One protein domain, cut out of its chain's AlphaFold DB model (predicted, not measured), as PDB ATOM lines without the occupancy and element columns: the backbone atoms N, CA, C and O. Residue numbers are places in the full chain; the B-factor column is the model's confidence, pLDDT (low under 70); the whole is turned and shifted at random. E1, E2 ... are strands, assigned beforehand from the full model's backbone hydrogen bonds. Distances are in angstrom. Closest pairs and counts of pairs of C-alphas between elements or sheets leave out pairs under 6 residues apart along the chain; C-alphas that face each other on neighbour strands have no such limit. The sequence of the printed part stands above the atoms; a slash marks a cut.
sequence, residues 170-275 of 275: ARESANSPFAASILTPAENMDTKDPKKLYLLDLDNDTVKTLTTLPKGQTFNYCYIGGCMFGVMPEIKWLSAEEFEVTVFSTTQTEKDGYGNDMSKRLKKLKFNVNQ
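AT A GLANCE: This is residues 170 to 275 of the 275 residues of an uncharacterized protein of bacterium (UniProt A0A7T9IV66). Two small antiparallel sheets pack partly face to face as a sandwich: one of four short strands, E1 to E4, the other made mostly of the long hairpin E6 and E7, with short E5 beside E6. E6 and E7 reach beyond the part that faces the first sheet, and both bend; a long link, residues 213 to 234, carries the chain from E4 to E5. The printed part has 106 residues, with no named helix and seven named strands in the order E1 to E7; the class is all strand, though under half of the residues, 49, are in named elements. The sheet orders are E1 E2 E3 E4 and E5 E6 E7. The whole is compact, with a radius of gyration of the C-alphas of 13.8 A and spans of 39 by 29 by 25 A.

HOW THE PARTS SIT: E1, residues 170 to 172, and E2, residues 178 to 181, form a hairpin, with N 171 and O 180 2.9 A apart. E3, residues 196 to 201, is the antiparallel neighbour of E2, with N 198 and O 181 2.8 A apart. E4, residues 206 to 212, follows at the edge beside E3, with N 199 and O 208 2.8 A apart. E1 to E4 are a meander, each strand the antiparallel neighbour of the one before. A second meander is E5, residues 235 to 237, E6, residues 242 to 255, and E7, residues 261 to 272; this sheet is twisted. Between E5 and E6, N 236 and O 244 are within hydrogen-bond range at 2.9 A, and between E6 and E7, N 247 and O 267 are within hydrogen-bond range at 2.8 A. E6 bends by 110 degrees at residue 251 and E7 by 59 degrees at residue 266. In the sandwich, two sheets face to face, the facing parts are 9.2 A centre to centre and the strands stand at 31 degrees. The closest C-alphas of E1 and E5, those of Arg 171 and Ile 235, are 6.4 A apart. E4 and E7 are only just apart, 8.1 A at the closest. Residues 217 to 218 pair antiparallel with residues 248 to 249 of E6.

IN THESE COORDINATES: E1 begins with C-alpha 170 at (306.737, 44.986, 100.231). E3 measures 16.0 A from first to last C-alpha, E4 17.8 A, E6 28.5 A and E7 31.4 A. E7 ends with C-alpha 272 at (301.950, 37.946, 114.185).

THE WHOLE: The C-alphas farthest apart, those of Asn 204 and Gly 259, are 42.7 A apart. The printed part has no cut and ends at the chain's last residue, 275. The links E2 to E3 and E4 to E5 are long. Mean pLDDT of the printed part is 88.8; residues 186 to 193, 225 and 228 to 229 are under 70.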
ATOM      1  N   ALA A 170     306.258  45.723  99.068       92.44
ATOM      2  CA  ALA A 170     306.737  44.986 100.231       92.44
ATOM      3  C   ALA A 170     307.409  45.884 101.280       92.44
ATOM      4  O   ALA A 170     307.989  46.927 100.958       92.44
ATOM      5  N   ARG A 171     307.336  45.473 102.549       94.81
ATOM      6  CA  ARG A 171     308.036  46.098 103.681       94.81
ATOM      7  C   ARG A 171     308.674  45.026 104.552       94.81
ATOM      8  O   ARG A 171     308.005  44.088 104.984       94.81
ATOM      9  N   GLU A 172     309.954  45.191 104.821       94.25
ATOM     10  CA  GLU A 172     310.774  44.339 105.671       94.25
ATOM     11  C   GLU A 172     310.635  44.686 107.160       94.25
ATOM     12  O   GLU A 172     310.435  45.846 107.525       94.25
ATOM     13  N   SER A 173     310.726  43.666 108.014       93.69
ATOM     14  CA  SER A 173     310.801  43.825 109.466       93.69
ATOM     15  C   SER A 173     312.187  44.315 109.879       93.69
ATOM     16  O   SER A 173     313.175  43.962 109.248       93.69
ATOM     17  N   ALA A 174     312.317  45.097 110.946       86.06
ATOM     18  CA  ALA A 174     313.644  45.453 111.441       86.06
ATOM     19  C   ALA A 174     314.270  44.266 112.198       86.06
ATOM     20  O   ALA A 174     313.652  43.739 113.121       86.06
ATOM     21  N   ASN A 175     315.512  43.893 111.857       80.44
ATOM     22  CA  ASN A 175     316.306  42.853 112.542       80.44
ATOM     23  C   ASN A 175     315.637  41.464 112.598       80.44
ATOM     24  O   ASN A 175     315.807  40.724 113.562       80.44
ATOM     25  N   SER A 176     314.853  41.109 111.586       90.44
ATOM     26  CA  SER A 176     314.089  39.861 111.568       90.44
ATOM     27  C   SER A 176     313.983  39.344 110.140       90.44
ATOM     28  O   SER A 176     313.801  40.155 109.238       90.44
ATOM     29  N   PRO A 177     314.063  38.030 109.874       94.44
ATOM     30  CA  PRO A 177     314.110  37.480 108.519       94.44
ATOM     31  C   PRO A 177     312.740  37.486 107.822       94.44
ATOM     32  O   PRO A 177     312.448  36.591 107.034       94.44
ATOM     33  N   PHE A 178     311.886  38.471 108.097       96.38
ATOM     34  CA  PHE A 178     310.542  38.550 107.547       96.38
ATOM     35  C   PHE A 178     310.316  39.835 106.757       96.38
ATOM     36  O   PHE A 178     310.777  40.923 107.112       96.38
ATOM     37  N   ALA A 179     309.538  39.708 105.690       96.88
ATOM     38  CA  ALA A 179     308.938  40.827 104.983       96.88
ATOM     39  C   ALA A 179     307.466  40.526 104.705       96.88
ATOM     40  O   ALA A 179     307.074  39.375 104.539       96.88
ATOM     41  N   ALA A 180     306.641  41.563 104.646       97.12
ATOM     42  CA  ALA A 180     305.250  41.445 104.237       97.12
ATOM     43  C   ALA A 180     305.092  42.068 102.852       97.12
ATOM     44  O   ALA A 180     305.666  43.125 102.577       97.12
ATOM     45  N   SER A 181     304.329  41.414 101.980       94.62
ATOM     46  CA  SER A 181     304.139  41.835 100.594       94.62
ATOM     47  C   SER A 181     302.704  41.647 100.137       94.62
ATOM     48  O   SER A 181     301.997  40.762 100.612       94.62
ATOM     49  N   ILE A 182     302.282  42.464  99.181       92.94
ATOM     50  CA  ILE A 182     301.007  42.307  98.469       92.94
ATOM     51  C   ILE A 182     301.202  42.013  96.976       92.94
ATOM     52  O   ILE A 182     300.237  42.004  96.213       92.94
ATOM     53  N   LEU A 183     302.451  41.795  96.552       89.06
ATOM     54  CA  LEU A 183     302.789  41.450  95.178       89.06
ATOM     55  C   LEU A 183     302.501  39.971  94.918       89.06
ATOM     56  O   LEU A 183     302.955  39.109  95.667       89.06
ATOM     57  N   THR A 184     301.794  39.684  93.830       86.56
ATOM     58  CA  THR A 184     301.602  38.322  93.323       86.56
ATOM     59  C   THR A 184     302.482  38.135  92.080       86.56
ATOM     60  O   THR A 184     302.425  38.976  91.184       86.56
ATOM     61  N   PRO A 185     303.291  37.065  91.977       81.50
ATOM     62  CA  PRO A 185     304.049  36.767  90.765       81.50
ATOM     63  C   PRO A 185     303.135  36.582  89.552       81.50
ATOM     64  O   PRO A 185     302.001  36.134  89.695       81.50
ATOM     65  N   ALA A 186     303.647  36.879  88.355       66.00
ATOM     66  CA  ALA A 186     302.935  36.833  87.064       66.00
ATOM     67  C   ALA A 186     301.839  37.895  86.856       66.00
ATOM     68  O   ALA A 186     301.317  38.042  85.750       66.00
ATOM     69  N   GLU A 187     301.529  38.679  87.879       59.38
ATOM     70  CA  GLU A 187     300.711  39.867  87.741       59.38
ATOM     71  C   GLU A 187     301.610  41.049  87.330       59.38
ATOM     72  O   GLU A 187     302.493  41.469  88.081       59.38
ATOM     73  N   ASN A 188     301.435  41.582  86.111       54.75
ATOM     74  CA  ASN A 188     302.044  42.868  85.744       54.75
ATOM     75  C   ASN A 188     301.638  43.910  86.801       54.75
ATOM     76  O   ASN A 188     300.532  43.825  87.324       54.75
ATOM     77  N   MET A 189     302.482  44.905  87.107       53.62
ATOM     78  CA  MET A 189     302.205  45.918  88.154       53.62
ATOM     79  C   MET A 189     300.878  46.686  87.965       53.62
ATOM     80  O   MET A 189     300.439  47.389  88.872       53.62
ATOM     81  N   ASP A 190     300.240  46.512  86.808       52.31
ATOM     82  CA  ASP A 190     298.907  46.985  86.459       52.31
ATOM     83  C   ASP A 190     297.760  46.097  86.977       52.31
ATOM     84  O   ASP A 190     296.596  46.380  86.667       52.31
ATOM     85  N   THR A 191     298.016  45.014  87.727       53.56
ATOM     86  CA  THR A 191     296.921  44.231  88.302       53.56
ATOM     87  C   THR A 191     296.170  45.051  89.330       53.56
ATOM     88  O   THR A 191     296.623  45.416  90.415       53.56
ATOM     89  N   LYS A 192     294.950  45.363  88.911       57.72
ATOM     90  CA  LYS A 192     294.077  46.382  89.462       57.72
ATOM     91  C   LYS A 192     293.519  46.043  90.838       57.72
ATOM     92  O   LYS A 192     292.522  46.655  91.166       57.72
ATOM     93  N   ASP A 193     294.032  45.070  91.604       66.12
ATOM     94  CA  ASP A 193     293.399  44.677  92.876       66.12
ATOM     95  C   ASP A 193     294.234  43.744  93.788       66.12
ATOM     96  O   ASP A 193     293.894  42.565  93.947       66.12
ATOM     97  N   PRO A 194     295.319  44.215  94.428       80.00
ATOM     98  CA  PRO A 194     296.076  43.384  95.361       80.00
ATOM     99  C   PRO A 194     295.242  43.088  96.618       80.00
ATOM    100  O   PRO A 194     295.143  43.887  97.553       80.00
ATOM    101  N   LYS A 195     294.611  41.912  96.619       89.56
ATOM    102  CA  LYS A 195     293.777  41.394  97.719       89.56
ATOM    103  C   LYS A 195     294.502  40.444  98.643       89.56
ATOM    104  O   LYS A 195     293.982  40.135  99.712       89.56
ATOM    105  N   LYS A 196     295.637  39.913  98.204       93.69
ATOM    106  CA  LYS A 196     296.398  38.917  98.945       93.69
ATOM    107  C   LYS A 196     297.514  39.605  99.709       93.69
ATOM    108  O   LYS A 196     298.185  40.481  99.173       93.69
ATOM    109  N   LEU A 197     297.677  39.193 100.957       95.81
ATOM    110  CA  LEU A 197     298.808  39.562 101.792       95.81
ATOM    111  C   LEU A 197     299.657  38.319 102.014       95.81
ATOM    112  O   LEU A 197     299.146  37.275 102.429       95.81
ATOM    113  N   TYR A 198     300.947  38.463 101.772       96.38
ATOM    114  CA  TYR A 198     301.942  37.419 101.897       96.38
ATOM    115  C   TYR A 198     302.934  37.769 103.003       96.38
ATOM    116  O   TYR A 198     303.370  38.916 103.115       96.38
ATOM    117  N   LEU A 199     303.312  36.764 103.787       97.81
ATOM    118  CA  LEU A 199     304.509  36.771 104.615       97.81
ATOM    119  C   LEU A 199     305.623  36.076 103.838       97.81
ATOM    120  O   LEU A 199     305.443  34.954 103.363       97.81
ATOM    121  N   LEU A 200     306.752  36.755 103.707       97.69
ATOM    122  CA  LEU A 200     307.963  36.253 103.082       97.69
ATOM    123  C   LEU A 200     308.948  35.896 104.193       97.69
ATOM    124  O   LEU A 200     309.344  36.773 104.961       97.69
ATOM    125  N   ASP A 201     309.326  34.626 104.271       97.12
ATOM    126  CA  ASP A 201     310.358  34.131 105.179       97.12
ATOM    127  C   ASP A 201     311.682  34.044 104.417       97.12
ATOM    128  O   ASP A 201     311.855  33.204 103.529       97.12
ATOM    129  N   LEU A 202     312.600  34.951 104.749       96.81
ATOM    130  CA  LEU A 202     313.886  35.103 104.079       96.81
ATOM    131  C   LEU A 202     314.864  33.972 104.437       96.81
ATOM    132  O   LEU A 202     315.664  33.572 103.590       96.81
ATOM    133  N   ASP A 203     314.792  33.441 105.664       95.50
ATOM    134  CA  ASP A 203     315.655  32.343 106.120       95.50
ATOM    135  C   ASP A 203     315.302  31.037 105.407       95.50
ATOM    136  O   ASP A 203     316.201  30.306 104.976       95.50
ATOM    137  N   ASN A 204     314.006  30.777 105.231       96.56
ATOM    138  CA  ASN A 204     313.515  29.550 104.612       96.56
ATOM    139  C   ASN A 204     313.257  29.668 103.100       96.56
ATOM    140  O   ASN A 204     313.009  28.647 102.463       96.56
ATOM    141  N   ASP A 205     313.331  30.872 102.516       97.31
ATOM    142  CA  ASP A 205     312.964  31.143 101.113       97.31
ATOM    143  C   ASP A 205     311.536  30.653 100.796       97.31
ATOM    144  O   ASP A 205     311.290  29.932  99.827       97.31
ATOM    145  N   THR A 206     310.577  31.007 101.663       97.56
ATOM    146  CA  THR A 206     309.176  30.572 101.532       97.56
ATOM    147  C   THR A 206     308.181  31.723 101.601       97.56
ATOM    148  O   THR A 206     308.449  32.787 102.161       97.56
ATOM    149  N   VAL A 207     307.000  31.490 101.023       97.00
ATOM    150  CA  VAL A 207     305.873  32.426 101.030       97.00
ATOM    151  C   VAL A 207     304.680  31.784 101.722       97.00
ATOM    152  O   VAL A 207     304.239  30.703 101.331       97.00
ATOM    153  N   LYS A 208     304.102  32.484 102.699       96.62
ATOM    154  CA  LYS A 208     302.827  32.125 103.332       96.62
ATOM    155  C   LYS A 208     301.780  33.171 102.977       96.62
ATOM    156  O   LYS A 208     301.977  34.360 103.208       96.62
ATOM    157  N   THR A 209     300.638  32.744 102.443       95.81
ATOM    158  CA  THR A 209     299.482  33.645 102.308       95.81
ATOM    159  C   THR A 209     298.855  33.830 103.685       95.81
ATOM    160  O   THR A 209     298.418  32.856 104.292       95.81
ATOM    161  N   LEU A 210     298.804  35.067 104.175       96.81
ATOM    162  CA  LEU A 210     298.210  35.389 105.473       96.81
ATOM    163  C   LEU A 210     296.710  35.632 105.369       96.81
ATOM    164  O   LEU A 210     295.939  35.208 106.224       96.81
ATOM    165  N   THR A 211     296.279  36.339 104.325       96.44
ATOM    166  CA  THR A 211     294.859  36.615 104.116       96.44
ATOM    167  C   THR A 211     294.552  36.963 102.664       96.44
ATOM    168  O   THR A 211     295.433  37.343 101.891       96.44
ATOM    169  N   THR A 212     293.276  36.836 102.306       95.88
ATOM    170  CA  THR A 212     292.703  37.331 101.053       95.88
ATOM    171  C   THR A 212     291.495  38.193 101.388       95.88
ATOM    172  O   THR A 212     290.557  37.734 102.041       95.88
ATOM    173  N   LEU A 213     291.514  39.448 100.950       95.81
ATOM    174  CA  LEU A 213     290.418  40.378 101.178       95.81
ATOM    175  C   LEU A 213     289.184  40.021 100.334       95.81
ATOM    176  O   LEU A 213     289.319  39.558  99.196       95.81
ATOM    177  N   PRO A 214     287.969  40.263 100.852       95.50
ATOM    178  CA  PRO A 214     286.749  40.100 100.075       95.50
ATOM    179  C   PRO A 214     286.634  41.175  98.979       95.50
ATOM    180  O   PRO A 214     287.380  42.154  98.934       95.50
ATOM    181  N   LYS A 215     285.647  41.020  98.089       93.06
ATOM    182  CA  LYS A 215     285.308  42.040  97.083       93.06
ATOM    183  C   LYS A 215     285.005  43.389  97.754       93.06
ATOM    184  O   LYS A 215     284.383  43.429  98.811       93.06
ATOM    185  N   GLY A 216     285.408  44.486  97.111       92.94
ATOM    186  CA  GLY A 216     285.209  45.840  97.640       92.94
ATOM    187  C   GLY A 216     286.353  46.341  98.530       92.94
ATOM    188  O   GLY A 216     286.305  47.487  98.977       92.94
ATOM    189  N   GLN A 217     287.352  45.493  98.804       95.00
ATOM    190  CA  GLN A 217     288.500  45.789  99.658       95.00
ATOM    191  C   GLN A 217     289.812  45.500  98.927       95.00
ATOM    192  O   GLN A 217     289.892  44.556  98.143       95.00
ATOM    193  N   THR A 218     290.838  46.292  99.223       93.62
ATOM    194  CA  THR A 218     292.180  46.167  98.644       93.62
ATOM    195  C   THR A 218     293.246  46.573  99.659       93.62
ATOM    196  O   THR A 218     292.964  47.329 100.593       93.62
ATOM    197  N   PHE A 219     294.472  46.090  99.479       93.75
ATOM    198  CA  PHE A 219     295.633  46.584 100.217       93.75
ATOM    199  C   PHE A 219     296.333  47.761  99.525       93.75
ATOM    200  O   PHE A 219     297.275  48.308 100.090       93.75
ATOM    201  N   ASN A 220     295.902  48.173  98.326       90.25
ATOM    202  CA  ASN A 220     296.493  49.313  97.623       90.25
ATOM    203  C   ASN A 220     295.832  50.637  98.029       90.25
ATOM    204  O   ASN A 220     294.672  50.882  97.700       90.25
ATOM    205  N   TYR A 221     296.602  51.524  98.653       86.88
ATOM    206  CA  TYR A 221     296.196  52.895  98.968       86.88
ATOM    207  C   TYR A 221     295.720  53.665  97.716       86.88
ATOM    208  O   TYR A 221     294.735  54.405  97.756       86.88
ATOM    209  N   CYS A 222     296.360  53.426  96.568       82.44
ATOM    210  CA  CYS A 222     296.130  54.168  95.326       82.44
ATOM    211  C   CYS A 222     295.138  53.518  94.355       82.44
ATOM    212  O   CYS A 222     295.163  53.828  93.165       82.44
ATOM    213  N   TYR A 223     294.310  52.575  94.808       82.25
ATOM    214  CA  TYR A 223     293.421  51.833  93.913       82.25
ATOM    215  C   TYR A 223     292.532  52.748  93.057       82.25
ATOM    216  O   TYR A 223     292.493  52.612  91.834       82.25
ATOM    217  N   ILE A 224     291.813  53.678  93.693       76.25
ATOM    218  CA  ILE A 224     290.915  54.618  93.014       76.25
ATOM    219  C   ILE A 224     291.686  55.916  92.764       76.25
ATOM    220  O   ILE A 224     291.919  56.681  93.693       76.25
ATOM    221  N   GLY A 225     292.107  56.143  91.521       69.56
ATOM    222  CA  GLY A 225     292.904  57.313  91.115       69.56
ATOM    223  C   GLY A 225     294.264  56.944  90.527       69.56
ATOM    224  O   GLY A 225     294.791  57.685  89.702       69.56
ATOM    225  N   GLY A 226     294.773  55.752  90.860       71.06
ATOM    226  CA  GLY A 226     296.077  55.276  90.416       71.06
ATOM    227  C   GLY A 226     297.222  55.998  91.124       71.06
ATOM    228  O   GLY A 226     297.093  57.119  91.605       71.06
ATOM    229  N   CYS A 227     298.375  55.344  91.182       72.19
ATOM    230  CA  CYS A 227     299.623  55.994  91.555       72.19
ATOM    231  C   CYS A 227     300.655  55.790  90.464       72.19
ATOM    232  O   CYS A 227     300.673  54.746  89.814       72.19
ATOM    233  N   MET A 228     301.563  56.760  90.332       67.25
ATOM    234  CA  MET A 228     302.655  56.728  89.354       67.25
ATOM    235  C   MET A 228     303.501  55.445  89.444       67.25
ATOM    236  O   MET A 228     304.055  55.004  88.447       67.25
ATOM    237  N   PHE A 229     303.547  54.815  90.621       66.88
ATOM    238  CA  PHE A 229     304.328  53.605  90.887       66.88
ATOM    239  C   PHE A 229     303.478  52.339  91.120       66.88
ATOM    240  O   PHE A 229     303.964  51.343  91.659       66.88
ATOM    241  N   GLY A 230     302.199  52.370  90.733       73.94
ATOM    242  CA  GLY A 230     301.291  51.223  90.789       73.94
ATOM    243  C   GLY A 230     300.737  50.937  92.187       73.94
ATOM    244  O   GLY A 230     299.771  51.564  92.629       73.94
ATOM    245  N   VAL A 231     301.316  49.944  92.865       80.69
ATOM    246  CA  VAL A 231     300.790  49.363  94.108       80.69
ATOM    247  C   VAL A 231     301.548  49.882  95.326       80.69
ATOM    248  O   VAL A 231     302.747  49.640  95.442       80.69
ATOM    249  N   MET A 232     300.840  50.523  96.263       86.44
ATOM    250  CA  MET A 232     301.397  51.041  97.519       86.44
ATOM    251  C   MET A 232     300.554  50.588  98.720       86.44
ATOM    252  O   MET A 232     299.487  51.154  98.966       86.44
ATOM    253  N   PRO A 233     300.988  49.581  99.492       91.25
ATOM    254  CA  PRO A 233     300.362  49.244 100.750       91.25
ATOM    255  C   PRO A 233     300.857  50.139 101.884       91.25
ATOM    256  O   PRO A 233     302.014  50.565 101.924       91.25
ATOM    257  N   GLU A 234     300.001  50.324 102.882       94.69
ATOM    258  CA  GLU A 234     300.403  50.822 104.196       94.69
ATOM    259  C   GLU A 234     300.675  49.626 105.119       94.69
ATOM    260  O   GLU A 234     299.798  49.207 105.873       94.69
ATOM    261  N   ILE A 235     301.880  49.053 105.029       96.62
ATOM    262  CA  ILE A 235     302.380  48.034 105.967       96.62
ATOM    263  C   ILE A 235     303.304  48.713 106.979       96.62
ATOM    264  O   ILE A 235     304.247  49.407 106.592       96.62
ATOM    265  N   LYS A 236     303.065  48.474 108.270       97.12
ATOM    266  CA  LYS A 236     303.901  48.963 109.367       97.12
ATOM    267  C   LYS A 236     304.260  47.819 110.306       97.12
ATOM    268  O   LYS A 236     303.386  47.271 110.975       97.12
ATOM    269  N   TRP A 237     305.549  47.516 110.407       97.00
ATOM    270  CA  TRP A 237     306.071  46.628 111.443       97.00
ATOM    271  C   TRP A 237     306.013  47.323 112.807       97.00
ATOM    272  O   TRP A 237     306.421  48.477 112.954       97.00
ATOM    273  N   LEU A 238     305.426  46.634 113.782       96.62
ATOM    274  CA  LEU A 238     305.290  47.066 115.174       96.62
ATOM    275  C   LEU A 238     306.407  46.472 116.040       96.62
ATOM    276  O   LEU A 238     306.841  47.104 117.000       96.62
ATOM    277  N   SER A 239     306.885  45.282 115.677       95.25
ATOM    278  CA  SER A 239     308.028  44.592 116.275       95.25
ATOM    279  C   SER A 239     308.707  43.701 115.223       95.25
ATOM    280  O   SER A 239     308.320  43.721 114.054       95.25
ATOM    281  N   ALA A 240     309.696  42.901 115.631       92.75
ATOM    282  CA  ALA A 240     310.329  41.888 114.782       92.75
ATOM    283  C   ALA A 240     309.332  40.847 114.226       92.75
ATOM    284  O   ALA A 240     309.560  40.282 113.153       92.75
ATOM    285  N   GLU A 241     308.234  40.615 114.949       94.50
ATOM    286  CA  GLU A 241     307.279  39.525 114.720       94.50
ATOM    287  C   GLU A 241     305.851  40.010 114.457       94.50
ATOM    288  O   GLU A 241     304.996  39.225 114.056       94.50
ATOM    289  N   GLU A 242     305.571  41.292 114.677       97.50
ATOM    290  CA  GLU A 242     304.228  41.846 114.561       97.50
ATOM    291  C   GLU A 242     304.191  43.002 113.582       97.50
ATOM    292  O   GLU A 242     305.042  43.894 113.600       97.50
ATOM    293  N   PHE A 243     303.145  43.034 112.765       98.19
ATOM    294  CA  PHE A 243     302.895  44.143 111.864       98.19
ATOM    295  C   PHE A 243     301.405  44.385 111.672       98.19
ATOM    296  O   PHE A 243     300.555  43.525 111.914       98.19
ATOM    297  N   GLU A 244     301.089  45.592 111.224       98.31
ATOM    298  CA  GLU A 244     299.754  45.967 110.795       98.31
ATOM    299  C   GLU A 244     299.743  46.365 109.323       98.31
ATOM    300  O   GLU A 244     300.731  46.872 108.784       98.31
ATOM    301  N   VAL A 245     298.602  46.145 108.677       98.00
ATOM    302  CA  VAL A 245     298.340  46.588 107.308       98.00
ATOM    303  C   VAL A 245     296.984  47.281 107.228       98.00
ATOM    304  O   VAL A 245     295.992  46.806 107.795       98.00
ATOM    305  N   THR A 246     296.928  48.412 106.529       97.75
ATOM    306  CA  THR A 246     295.667  49.114 106.261       97.75
ATOM    307  C   THR A 246     294.925  48.466 105.090       97.75
ATOM    308  O   THR A 246     295.508  48.131 104.063       97.75
ATOM    309  N   VAL A 247     293.611  48.314 105.246       97.38
ATOM    310  CA  VAL A 247     292.678  47.881 104.204       97.38
ATOM    311  C   VAL A 247     291.907  49.090 103.696       97.38
ATOM    312  O   VAL A 247     291.366  49.861 104.493       97.38
ATOM    313  N   PHE A 248     291.797  49.212 102.378       95.56
ATOM    314  CA  PHE A 248     291.139  50.317 101.692       95.56
ATOM    315  C   PHE A 248     289.907  49.855 100.918       95.56
ATOM    316  O   PHE A 248     289.774  48.680 100.570       95.56
ATOM    317  N   SER A 249     288.997  50.787 100.646       94.44
ATOM    318  CA  SER A 249     287.845  50.571  99.775       94.44
ATOM    319  C   SER A 249     288.248  50.627  98.307       94.44
ATOM    320  O   SER A 249     288.993  51.510  97.905       94.44
ATOM    321  N   THR A 250     287.679  49.749  97.484       92.12
ATOM    322  CA  THR A 250     287.820  49.829  96.019       92.12
ATOM    323  C   THR A 250     286.729  50.677  95.354       92.12
ATOM    324  O   THR A 250     286.697  50.768  94.131       92.12
ATOM    325  N   THR A 251     285.788  51.249  96.119       92.31
ATOM    326  CA  THR A 251     284.646  52.020  95.582       92.31
ATOM    327  C   THR A 251     284.435  53.387  96.231       92.31
ATOM    328  O   THR A 251     283.653  54.181  95.717       92.31
ATOM    329  N   GLN A 252     285.098  53.671  97.353       94.19
ATOM    330  CA  GLN A 252     285.000  54.943  98.064       94.19
ATOM    331  C   GLN A 252     286.368  55.614  98.121       94.19
ATOM    332  O   GLN A 252     287.362  54.956  98.429       94.19
ATOM    333  N   THR A 253     286.399  56.922  97.882       93.25
ATOM    334  CA  THR A 253     287.587  57.756  98.071       93.25
ATOM    335  C   THR A 253     287.487  58.589  99.345       93.25
ATOM    336  O   THR A 253     286.405  58.806  99.894       93.25
ATOM    337  N   GLU A 254     288.636  59.048  99.823       92.75
ATOM    338  CA  GLU A 254     288.780  60.119 100.804       92.75
ATOM    339  C   GLU A 254     289.908  61.062 100.361       92.75
ATOM    340  O   GLU A 254     290.622  60.763  99.403       92.75
ATOM    341  N   LYS A 255     290.059  62.208 101.031       89.62
ATOM    342  CA  LYS A 255     291.183  63.117 100.785       89.62
ATOM    343  C   LYS A 255     292.362  62.763 101.687       89.62
ATOM    344  O   LYS A 255     292.170  62.537 102.882       89.62
ATOM    345  N   ASP A 256     293.566  62.735 101.125       84.12
ATOM    346  CA  ASP A 256     294.799  62.603 101.898       84.12
ATOM    347  C   ASP A 256     295.171  63.918 102.615       84.12
ATOM    348  O   ASP A 256     294.473  64.930 102.512       84.12
ATOM    349  N   GLY A 257     296.289  63.921 103.351       83.06
ATOM    350  CA  GLY A 257     296.772  65.108 104.072       83.06
ATOM    351  C   GLY A 257     297.145  66.301 103.177       83.06
ATOM    352  O   GLY A 257     297.350  67.398 103.691       83.06
ATOM    353  N   TYR A 258     297.213  66.100 101.860       86.06
ATOM    354  CA  TYR A 258     297.508  67.112 100.847       86.06
ATOM    355  C   TYR A 258     296.279  67.459  99.989       86.06
ATOM    356  O   TYR A 258     296.380  68.278  99.079       86.06
ATOM    357  N   GLY A 259     295.111  66.869 100.272       86.50
ATOM    358  CA  GLY A 259     293.875  67.094  99.522       86.50
ATOM    359  C   GLY A 259     293.743  66.275  98.232       86.50
ATOM    360  O   GLY A 259     292.788  66.494  97.476       86.50
ATOM    361  N   ASN A 260     294.644  65.324  97.968       85.06
ATOM    362  CA  ASN A 260     294.536  64.421  96.821       85.06
ATOM    363  C   ASN A 260     293.511  63.320  97.098       85.06
ATOM    364  O   ASN A 260     293.317  62.918  98.245       85.06
ATOM    365  N   ASP A 261     292.855  62.822  96.049       86.50
ATOM    366  CA  ASP A 261     292.001  61.643  96.181       86.50
ATOM    367  C   ASP A 261     292.842  60.397  96.457       86.50
ATOM    368  O   ASP A 261     293.842  60.132  95.793       86.50
ATOM    369  N   MET A 262     292.398  59.620  97.435       87.81
ATOM    370  CA  MET A 262     292.957  58.322  97.780       87.81
ATOM    371  C   MET A 262     291.832  57.335  98.085       87.81
ATOM    372  O   MET A 262     290.695  57.726  98.356       87.81
ATOM    373  N   SER A 263     292.131  56.038  98.074       91.88
ATOM    374  CA  SER A 263     291.146  55.015  98.441       91.88
ATOM    375  C   SER A 263     290.800  55.140  99.925       91.88
ATOM    376  O   SER A 263     291.697  55.226 100.757       91.88
ATOM    377  N   LYS A 264     289.516  55.130 100.295       94.75
ATOM    378  CA  LYS A 264     289.091  55.325 101.690       94.75
ATOM    379  C   LYS A 264     289.632  54.228 102.603       94.75
ATOM    380  O   LYS A 264     289.425  53.044 102.319       94.75
ATOM    381  N   ARG A 265     290.247  54.593 103.732       96.00
ATOM    382  CA  ARG A 265     290.663  53.630 104.765       96.00
ATOM    383  C   ARG A 265     289.443  52.979 105.411       96.00
ATOM    384  O   ARG A 265     288.529  53.656 105.874       96.00
ATOM    385  N   LEU A 266     289.425  51.650 105.459       97.50
ATOM    386  CA  LEU A 266     288.327  50.878 106.047       97.50
ATOM    387  C   LEU A 266     288.670  50.363 107.442       97.50
ATOM    388  O   LEU A 266     287.870  50.492 108.364       97.50
ATOM    389  N   LYS A 267     289.838  49.733 107.589       98.00
ATOM    390  CA  LYS A 267     290.298  49.127 108.845       98.00
ATOM    391  C   LYS A 267     291.790  48.825 108.787       98.00
ATOM    392  O   LYS A 267     292.377  48.811 107.709       98.00
ATOM    393  N   LYS A 268     292.376  48.510 109.940       98.31
ATOM    394  CA  LYS A 268     293.705  47.897 110.041       98.31
ATOM    395  C   LYS A 268     293.571  46.438 110.450       98.31
ATOM    396  O   LYS A 268     292.741  46.109 111.295       98.31
ATOM    397  N   LEU A 269     294.380  45.579 109.849       98.19
ATOM    398  CA  LEU A 269     294.539  44.183 110.247       98.19
ATOM    399  C   LEU A 269     295.904  44.028 110.912       98.19
ATOM    400  O   LEU A 269     296.875  44.612 110.436       98.19
ATOM    401  N   LYS A 270     295.970  43.260 112.000       98.19
ATOM    402  CA  LYS A 270     297.214  42.948 112.712       98.19
ATOM    403  C   LYS A 270     297.565  41.484 112.509       98.19
ATOM    404  O   LYS A 270     296.671  40.641 112.521       98.19
ATOM    405  N   PHE A 271     298.852  41.214 112.349       98.06
ATOM    406  CA  PHE A 271     299.392  39.880 112.138       98.06
ATOM    407  C   PHE A 271     300.603  39.667 113.039       98.06
ATOM    408  O   PHE A 271     301.391  40.591 113.247       98.06
ATOM    409  N   ASN A 272     300.744  38.441 113.535       96.69
ATOM    410  CA  ASN A 272     301.950  37.946 114.185       96.69
ATOM    411  C   ASN A 272     302.518  36.810 113.318       96.69
ATOM    412  O   ASN A 272     301.762  35.949 112.865       96.69
ATOM    413  N   VAL A 273     303.824  36.821 113.048       93.69
ATOM    414  CA  VAL A 273     304.482  35.858 112.142       93.69
ATOM    415  C   VAL A 273     304.413  34.409 112.634       93.69
ATOM    416  O   VAL A 273     304.492  33.491 111.820       93.69
ATOM    417  N   ASN A 274     304.214  34.204 113.938       89.81
ATOM    418  CA  ASN A 274     304.156  32.891 114.579       89.81
ATOM    419  C   ASN A 274     302.734  32.285 114.628       89.81
ATOM    420  O   ASN A 274     302.567  31.190 115.165       89.81
ATOM    421  N   GLN A 275     301.716  32.975 114.093       75.94
ATOM    422  CA  GLN A 275     300.312  32.521 114.056       75.94
ATOM    423  C   GLN A 275     299.916  31.875 112.725       75.94
ATOM    424  O   GLN A 275     300.440  32.267 111.655       75.94
TER     425      GLN A 275